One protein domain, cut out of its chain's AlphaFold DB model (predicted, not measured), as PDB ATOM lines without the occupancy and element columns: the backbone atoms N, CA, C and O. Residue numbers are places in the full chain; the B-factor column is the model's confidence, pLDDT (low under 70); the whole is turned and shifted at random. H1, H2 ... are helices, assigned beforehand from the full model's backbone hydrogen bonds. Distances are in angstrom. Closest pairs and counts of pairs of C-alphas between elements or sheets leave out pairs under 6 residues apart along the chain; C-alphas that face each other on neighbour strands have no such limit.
ATOM      1  N   SER A   2     117.800 166.715 101.546       57.94
ATOM      2  CA  SER A   2     117.518 165.317 101.244       57.94
ATOM      3  C   SER A   2     116.209 164.884 101.921       57.94
ATOM      4  O   SER A   2     116.192 164.680 103.130       57.94
ATOM      5  N   GLY A   3     115.124 164.714 101.150       72.38
ATOM      6  CA  GLY A   3     113.794 164.225 101.587       72.38
ATOM      7  C   GLY A   3     113.747 162.757 102.049       72.38
ATOM      8  O   GLY A   3     112.782 162.039 101.807       72.38
ATOM      9  N   TRP A   4     114.825 162.301 102.673       75.44
ATOM     10  CA  TRP A   4     115.092 160.923 103.068       75.44
ATOM     11  C   TRP A   4     114.792 160.676 104.548       75.44
ATOM     12  O   TRP A   4     114.759 159.530 104.990       75.44
ATOM     13  N   LEU A   5     114.572 161.754 105.304       82.75
ATOM     14  CA  LEU A   5     114.254 161.750 106.725       82.75
ATOM     15  C   LEU A   5     112.819 162.247 106.925       82.75
ATOM     16  O   LEU A   5     112.378 163.186 106.261       82.75
ATOM     17  N   ASP A   6     112.082 161.592 107.814       83.62
ATOM     18  CA  ASP A   6     110.735 161.977 108.207       83.62
ATOM     19  C   ASP A   6     110.759 163.147 109.211       83.62
ATOM     20  O   ASP A   6     111.808 163.570 109.702       83.62
ATOM     21  N   ALA A   7     109.578 163.658 109.571       82.38
ATOM     22  CA  ALA A   7     109.440 164.726 110.567       82.38
ATOM     23  C   ALA A   7     109.939 164.334 111.976       82.38
ATOM     24  O   ALA A   7     110.079 165.193 112.843       82.38
ATOM     25  N   ARG A   8     110.196 163.044 112.224       81.31
ATOM     26  CA  ARG A   8     110.729 162.505 113.484       81.31
ATOM     27  C   ARG A   8     112.243 162.279 113.409       81.31
ATOM     28  O   ARG A   8     112.810 161.723 114.350       81.31
ATOM     29  N   GLY A   9     112.880 162.669 112.302       84.31
ATOM     30  CA  GLY A   9     114.303 162.477 112.052       84.31
ATOM     31  C   GLY A   9     114.703 161.019 111.820       84.31
ATOM     32  O   GLY A   9     115.843 160.673 112.091       84.31
ATOM     33  N   CYS A  10     113.790 160.151 111.383       87.50
ATOM     34  CA  CYS A  10     114.051 158.755 111.014       87.50
ATOM     35  C   CYS A  10     114.032 158.584 109.488       87.50
ATOM     36  O   CYS A  10     113.419 159.384 108.791       87.50
ATOM     37  N   LEU A  11     114.649 157.525 108.950       87.81
ATOM     38  CA  LEU A  11     114.568 157.240 107.511       87.81
ATOM     39  C   LEU A  11     113.108 157.051 107.058       87.81
ATOM     40  O   LEU A  11     112.354 156.269 107.647       87.81
ATOM     41  N   THR A  12     112.741 157.727 105.969       87.69
ATOM     42  CA  THR A  12     111.486 157.491 105.247       87.69
ATOM     43  C   THR A  12     111.526 156.150 104.521       87.69
ATOM     44  O   THR A  12     112.585 155.545 104.353       87.69
ATOM     45  N   GLU A  13     110.374 155.688 104.036       83.56
ATOM     46  CA  GLU A  13     110.298 154.449 103.254       83.56
ATOM     47  C   GLU A  13     111.168 154.505 101.992       83.56
ATOM     48  O   GLU A  13     111.878 153.551 101.682       83.56
ATOM     49  N   ALA A  14     111.198 155.659 101.318       83.38
ATOM     50  CA  ALA A  14     112.086 155.898 100.182       83.38
ATOM     51  C   ALA A  14     113.565 155.798 100.586       83.38
ATOM     52  O   ALA A  14     114.382 155.262  99.837       83.38
ATOM     53  N   GLY A  15     113.901 156.261 101.796       85.06
ATOM     54  CA  GLY A  15     115.247 156.129 102.330       85.06
ATOM     55  C   GLY A  15     115.646 154.692 102.622       85.06
ATOM     56  O   GLY A  15     116.749 154.280 102.270       85.06
ATOM     57  N   PHE A  16     114.736 153.909 103.199       85.50
ATOM     58  CA  PHE A  16     114.952 152.479 103.402       85.50
ATOM     59  C   PHE A  16     115.084 151.725 102.079       85.50
ATOM     60  O   PHE A  16     115.978 150.893 101.956       85.50
ATOM     61  N   ALA A  17     114.256 152.055 101.084       83.38
ATOM     62  CA  ALA A  17     114.286 151.426  99.768       83.38
ATOM     63  C   ALA A  17     115.621 151.632  99.043       83.38
ATOM     64  O   ALA A  17     116.122 150.702  98.418       83.38
ATOM     65  N   ALA A  18     116.245 152.811  99.138       83.62
ATOM     66  CA  ALA A  18     117.546 152.979  98.493       83.62
ATOM     67  C   ALA A  18     118.696 152.344  99.279       83.62
ATOM     68  O   ALA A  18     119.668 151.915  98.668       83.62
ATOM     69  N   VAL A  19     118.598 152.243 100.611       84.81
ATOM     70  CA  VAL A  19     119.579 151.481 101.401       84.81
ATOM     71  C   VAL A  19     119.484 149.989 101.081       84.81
ATOM     72  O   VAL A  19     120.516 149.340 100.956       84.81
ATOM     73  N   SER A  20     118.274 149.442 100.935       81.62
ATOM     74  CA  SER A  20     118.073 148.023 100.619       81.62
ATOM     75  C   SER A  20     118.391 147.677  99.164       81.62
ATOM     76  O   SER A  20     118.833 146.563  98.893       81.62
ATOM     77  N   ALA A  21     118.189 148.615  98.235       82.25
ATOM     78  CA  ALA A  21     118.537 148.444  96.826       82.25
ATOM     79  C   ALA A  21     120.031 148.668  96.535       82.25
ATOM     80  O   ALA A  21     120.528 148.206  95.507       82.25
ATOM     81  N   ALA A  22     120.754 149.377  97.404       82.44
ATOM     82  CA  ALA A  22     122.181 149.611  97.234       82.44
ATOM     83  C   ALA A  22     122.991 148.333  97.491       82.44
ATOM     84  O   ALA A  22     122.774 147.610  98.465       82.44
ATOM     85  N   ALA A  23     123.986 148.082  96.639       74.62
ATOM     86  CA  ALA A  23     124.978 147.049  96.901       74.62
ATOM     87  C   ALA A  23     125.743 147.354  98.201       74.62
ATOM     88  O   ALA A  23     125.931 148.515  98.578       74.62
ATOM     89  N   VAL A  24     126.222 146.310  98.883       74.69
ATOM     90  CA  VAL A  24     127.029 146.460 100.103       74.69
ATOM     91  C   VAL A  24     128.245 147.342  99.800       74.69
ATOM     92  O   VAL A  24     129.017 147.054  98.891       74.69
ATOM     93  N   GLY A  25     128.391 148.440 100.547       78.12
ATOM     94  CA  GLY A  25     129.449 149.436 100.334       78.12
ATOM     95  C   GLY A  25     129.108 150.560  99.345       78.12
ATOM     96  O   GLY A  25     129.892 151.492  99.218       78.12
ATOM     97  N   GLN A  26     127.939 150.524  98.694       81.50
ATOM     98  CA  GLN A  26     127.433 151.603  97.828       81.50
ATOM     99  C   GLN A  26     126.294 152.417  98.460       81.50
ATOM    100  O   GLN A  26     125.627 153.200  97.785       81.50
ATOM    101  N   VAL A  27     126.056 152.252  99.762       83.88
ATOM    102  CA  VAL A  27     125.076 153.072 100.480       83.88
ATOM    103  C   VAL A  27     125.615 154.503 100.601       83.88
ATOM    104  O   VAL A  27     126.770 154.676 101.000       83.88
ATOM    105  N   PRO A  28     124.801 155.537 100.314       83.12
ATOM    106  CA  PRO A  28     125.212 156.923 100.491       83.12
ATOM    107  C   PRO A  28     125.718 157.190 101.919       83.12
ATOM    108  O   PRO A  28     125.070 156.762 102.882       83.12
ATOM    109  N   PRO A  29     126.834 157.923 102.087       81.31
ATOM    110  CA  PRO A  29     127.507 158.072 103.379       81.31
ATOM    111  C   PRO A  29     126.622 158.741 104.438       81.31
ATOM    112  O   PRO A  29     126.653 158.342 105.597       81.31
ATOM    113  N   GLU A  30     125.767 159.683 104.035       82.56
ATOM    114  CA  GLU A  30     124.784 160.339 104.912       82.56
ATOM    115  C   GLU A  30     123.761 159.346 105.496       82.56
ATOM    116  O   GLU A  30     123.433 159.391 106.681       82.56
ATOM    117  N   LEU A  31     123.281 158.396 104.685       83.44
ATOM    118  CA  LEU A  31     122.320 157.376 105.122       83.44
ATOM    119  C   LEU A  31     122.993 156.308 105.977       83.44
ATOM    120  O   LEU A  31     122.429 155.886 106.985       83.44
ATOM    121  N   ALA A  32     124.205 155.894 105.596       85.12
ATOM    122  CA  ALA A  32     125.007 154.960 106.375       85.12
ATOM    123  C   ALA A  32     125.352 155.541 107.755       85.12
ATOM    124  O   ALA A  32     125.188 154.859 108.767       85.12
ATOM    125  N   GLY A  33     125.748 156.818 107.805       87.00
ATOM    126  CA  GLY A  33     126.012 157.547 109.043       87.00
ATOM    127  C   GLY A  33     124.772 157.630 109.928       87.00
ATOM    128  O   GLY A  33     124.830 157.272 111.104       87.00
ATOM    129  N   HIS A  34     123.623 157.997 109.353       87.56
ATOM    130  CA  HIS A  34     122.370 158.042 110.102       87.56
ATOM    131  C   HIS A  34     121.942 156.662 110.627       87.56
ATOM    132  O   HIS A  34     121.498 156.543 111.767       87.56
ATOM    133  N   LEU A  35     122.075 155.601 109.826       86.62
ATOM    134  CA  LEU A  35     121.762 154.234 110.252       86.62
ATOM    135  C   LEU A  35     122.688 153.739 111.364       86.62
ATOM    136  O   LEU A  35     122.228 153.029 112.257       86.62
ATOM    137  N   ALA A  36     123.962 154.129 111.332       85.62
ATOM    138  CA  ALA A  36     124.916 153.815 112.389       85.62
ATOM    139  C   ALA A  36     124.601 154.561 113.697       85.62
ATOM    140  O   ALA A  36     124.808 154.007 114.775       85.62
ATOM    141  N   SER A  37     124.071 155.789 113.624       86.25
ATOM    142  CA  SER A  37     123.739 156.594 114.809       86.25
ATOM    143  C   SER A  37     122.314 156.383 115.339       86.25
ATOM    144  O   SER A  37     122.042 156.657 116.506       86.25
ATOM    145  N   CYS A  38     121.374 155.925 114.507       88.38
ATOM    146  CA  CYS A  38     119.956 155.830 114.853       88.38
ATOM    147  C   CYS A  38     119.532 154.384 115.137       88.38
ATOM    148  O   CYS A  38     119.142 153.636 114.237       88.38
ATOM    149  N   GLY A  39     119.502 154.012 116.422       83.75
ATOM    150  CA  GLY A  39     119.111 152.664 116.855       83.75
ATOM    151  C   GLY A  39     117.706 152.242 116.403       83.75
ATOM    152  O   GLY A  39     117.478 151.071 116.107       83.75
ATOM    153  N   ARG A  40     116.767 153.188 116.263       84.69
ATOM    154  CA  ARG A  40     115.407 152.901 115.774       84.69
ATOM    155  C   ARG A  40     115.408 152.484 114.299       84.69
ATOM    156  O   ARG A  40     114.736 151.521 113.935       84.69
ATOM    157  N   CYS A  41     116.186 153.171 113.460       86.25
ATOM    158  CA  CYS A  41     116.312 152.824 112.044       86.25
ATOM    159  C   CYS A  41     117.121 151.537 111.852       86.25
ATOM    160  O   CYS A  41     116.760 150.712 111.018       86.25
ATOM    161  N   GLN A  42     118.151 151.318 112.673       85.81
ATOM    162  CA  GLN A  42     118.940 150.088 112.681       85.81
ATOM    163  C   GLN A  42     118.086 148.858 113.030       85.81
ATOM    164  O   GLN A  42     118.135 147.849 112.327       85.81
ATOM    165  N   GLN A  43     117.254 148.950 114.075       83.12
ATOM    166  CA  GLN A  43     116.312 147.889 114.448       83.12
ATOM    167  C   GLN A  43     115.291 147.611 113.344       83.12
ATOM    168  O   GLN A  43     114.986 146.451 113.073       83.12
ATOM    169  N   ARG A  44     114.791 148.661 112.684       82.81
ATOM    170  CA  ARG A  44     113.855 148.540 111.562       82.81
ATOM    171  C   ARG A  44     114.497 147.884 110.332       82.81
ATOM    172  O   ARG A  44     113.841 147.071 109.696       82.81
ATOM    173  N   LEU A  45     115.766 148.186 110.034       79.56
ATOM    174  CA  LEU A  45     116.513 147.591 108.916       79.56
ATOM    175  C   LEU A  45     116.839 146.111 109.167       79.56
ATOM    176  O   LEU A  45     116.579 145.263 108.323       79.56
ATOM    177  N   LEU A  46     117.385 145.797 110.346       76.88
ATOM    178  CA  LEU A  46     117.773 144.434 110.736       76.88
ATOM    179  C   LEU A  46     116.566 143.533 111.040       76.88
ATOM    180  O   LEU A  46     116.683 142.309 111.027       76.88
ATOM    181  N   GLY A  47     115.425 144.135 111.374       68.88
ATOM    182  CA  GLY A  47     114.168 143.460 111.688       68.88
ATOM    183  C   GLY A  47     113.124 143.532 110.573       68.88
ATOM    184  O   GLY A  47     111.962 143.257 110.853       68.88
ATOM    185  N   GLY A  48     113.503 143.937 109.356       58.59
ATOM    186  CA  GLY A  48     112.584 144.231 108.257       58.59
ATOM    187  C   GLY A  48     111.490 143.174 108.054       58.59
ATOM    188  O   GLY A  48     111.759 142.061 107.613       58.59
ATOM    189  N   GLY A  49     110.245 143.551 108.353       51.94
ATOM    190  CA  GLY A  49     109.033 142.883 107.867       51.94
ATOM    191  C   GLY A  49     108.416 141.801 108.752       51.94
ATOM    192  O   GLY A  49     107.265 141.443 108.525       51.94
ATOM    193  N   ALA A  50     109.103 141.321 109.783       44.53
ATOM    194  CA  ALA A  50     108.453 140.533 110.816       44.53
ATOM    195  C   ALA A  50     108.373 141.404 112.060       44.53
ATOM    196  O   ALA A  50     109.397 141.858 112.574       44.53
ATOM    197  N   GLU A  51     107.170 141.573 112.603       48.44
ATOM    198  CA  GLU A  51     107.029 141.490 114.049       48.44
ATOM    199  C   GLU A  51     107.866 140.284 114.475       48.44
ATOM    200  O   GLU A  51     107.424 139.140 114.385       48.44
ATOM    201  N   ARG A  52     109.133 140.500 114.852       46.56
ATOM    202  CA  ARG A  52     109.857 139.519 115.640       46.56
ATOM    203  C   ARG A  52     108.903 139.307 116.797       46.56
ATOM    204  O   ARG A  52     108.693 140.295 117.511       46.56
ATOM    205  N   PRO A  53     108.272 138.123 116.955       44.22
ATOM    206  CA  PRO A  53     107.464 137.887 118.133       44.22
ATOM    207  C   PRO A  53     108.417 138.232 119.252       44.22
ATOM    208  O   PRO A  53     109.501 137.640 119.295       44.22
ATOM    209  N   ALA A  54     108.104 139.302 119.999       51.50
ATOM    210  CA  ALA A  54     108.956 139.798 121.061       51.50
ATOM    211  C   ALA A  54     109.362 138.540 121.797       51.50
ATOM    212  O   ALA A  54     108.462 137.847 122.277       51.50
ATOM    213  N   VAL A  55     110.641 138.140 121.687       50.16
ATOM    214  CA  VAL A  55     111.078 136.848 122.211       50.16
ATOM    215  C   VAL A  55     110.708 136.982 123.656       50.16
ATOM    216  O   VAL A  55     111.317 137.806 124.340       50.16
ATOM    217  N   LYS A  56     109.606 136.321 124.051       49.44
ATOM    218  CA  LYS A  56     109.017 136.474 125.370       49.44
ATOM    219  C   LYS A  56     110.181 136.115 126.241       49.44
ATOM    220  O   LYS A  56     110.613 134.961 126.210       49.44
ATOM    221  N   ARG A  57     110.776 137.137 126.860       52.50
ATOM    222  CA  ARG A  57     111.919 136.993 127.737       52.50
ATOM    223  C   ARG A  57     111.368 136.041 128.760       52.50
ATOM    224  O   ARG A  57     110.456 136.420 129.484       52.50
ATOM    225  N   LYS A  58     111.735 134.768 128.622       50.50
ATOM    226  CA  LYS A  58     111.085 133.682 129.332       50.50
ATOM    227  C   LYS A  58     111.449 133.996 130.758       50.50
ATOM    228  O   LYS A  58     112.622 133.868 131.110       50.50
TER     229      LYS A  58
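AT A GLANCE: This is residues 2 to 58 of the 90 residues of an uncharacterized protein of Acidobacteria bacterium (UniProt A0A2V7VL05). Three short helices, H1, H2 and H3, are set steeply to one another with their centres in a small triangle, and a long tail, residues 49 to 58, sticks out from this body and makes much of the length. Before H1, residues 2 to 12 make a loop, and H2 turns sharply into H3. The printed part has 57 residues with three named helices, in the order H1, H2, H3, and no named strand; its class is all helix, with 26 residues in named elements, under half. It is only just loose, close to compact, with a radius of gyration of the C-alphas of 12.6 A, and elongated, spanning 42 by 27 by 18 A.

HOW THE PARTS SIT: H1, residues 13 to 21, and H2, residues 29 to 37, are close but not clearly touching: their closest C-alphas, of Val 19 and Leu 31, are 7.5 A apart. Their lines are about perpendicular, at 75 degrees. H1 is also close to but not clearly touching H3, residues 39 to 46, with the closest C-alphas, of Phe 16 and Leu 45, 7.5 A apart. These two run the same way at a steep tilt of 49 degrees. H2 and H3 only just touch, and only at the corner by their link, with 3 pairs of C-alphas within 8 A; the closest, of Leu 35 and Gln 42, are 5.6 A apart. Their lines are only just about perpendicular, at 72 degrees. In H1, H2 and H3 every O i to N i+4 pair is within hydrogen-bond range.

IN THESE COORDINATES: H1 begins at C-alpha 13, (110.298, 154.449, 103.254), and is 12.1 A long. H2, also 12.1 A, begins at C-alpha 29, (127.507, 158.072, 103.379). H3, 10.3 A, ends at C-alpha 46, (117.773, 144.434, 110.736).

THE WHOLE: The C-alphas farthest apart, of Ser 2 and Lys 58, are 42.8 A apart. The printed part has no cut; the link from H1 to H2 is short and that from H2 to H3 tight. Residues 21 to 26, of which 21 belongs to H1, and 49 to 58 stand free; the body without them spans 24 by 21 by 17 A. The mean pLDDT of the printed part is 75.9, and residues 2 and 47 to 58 are under 70.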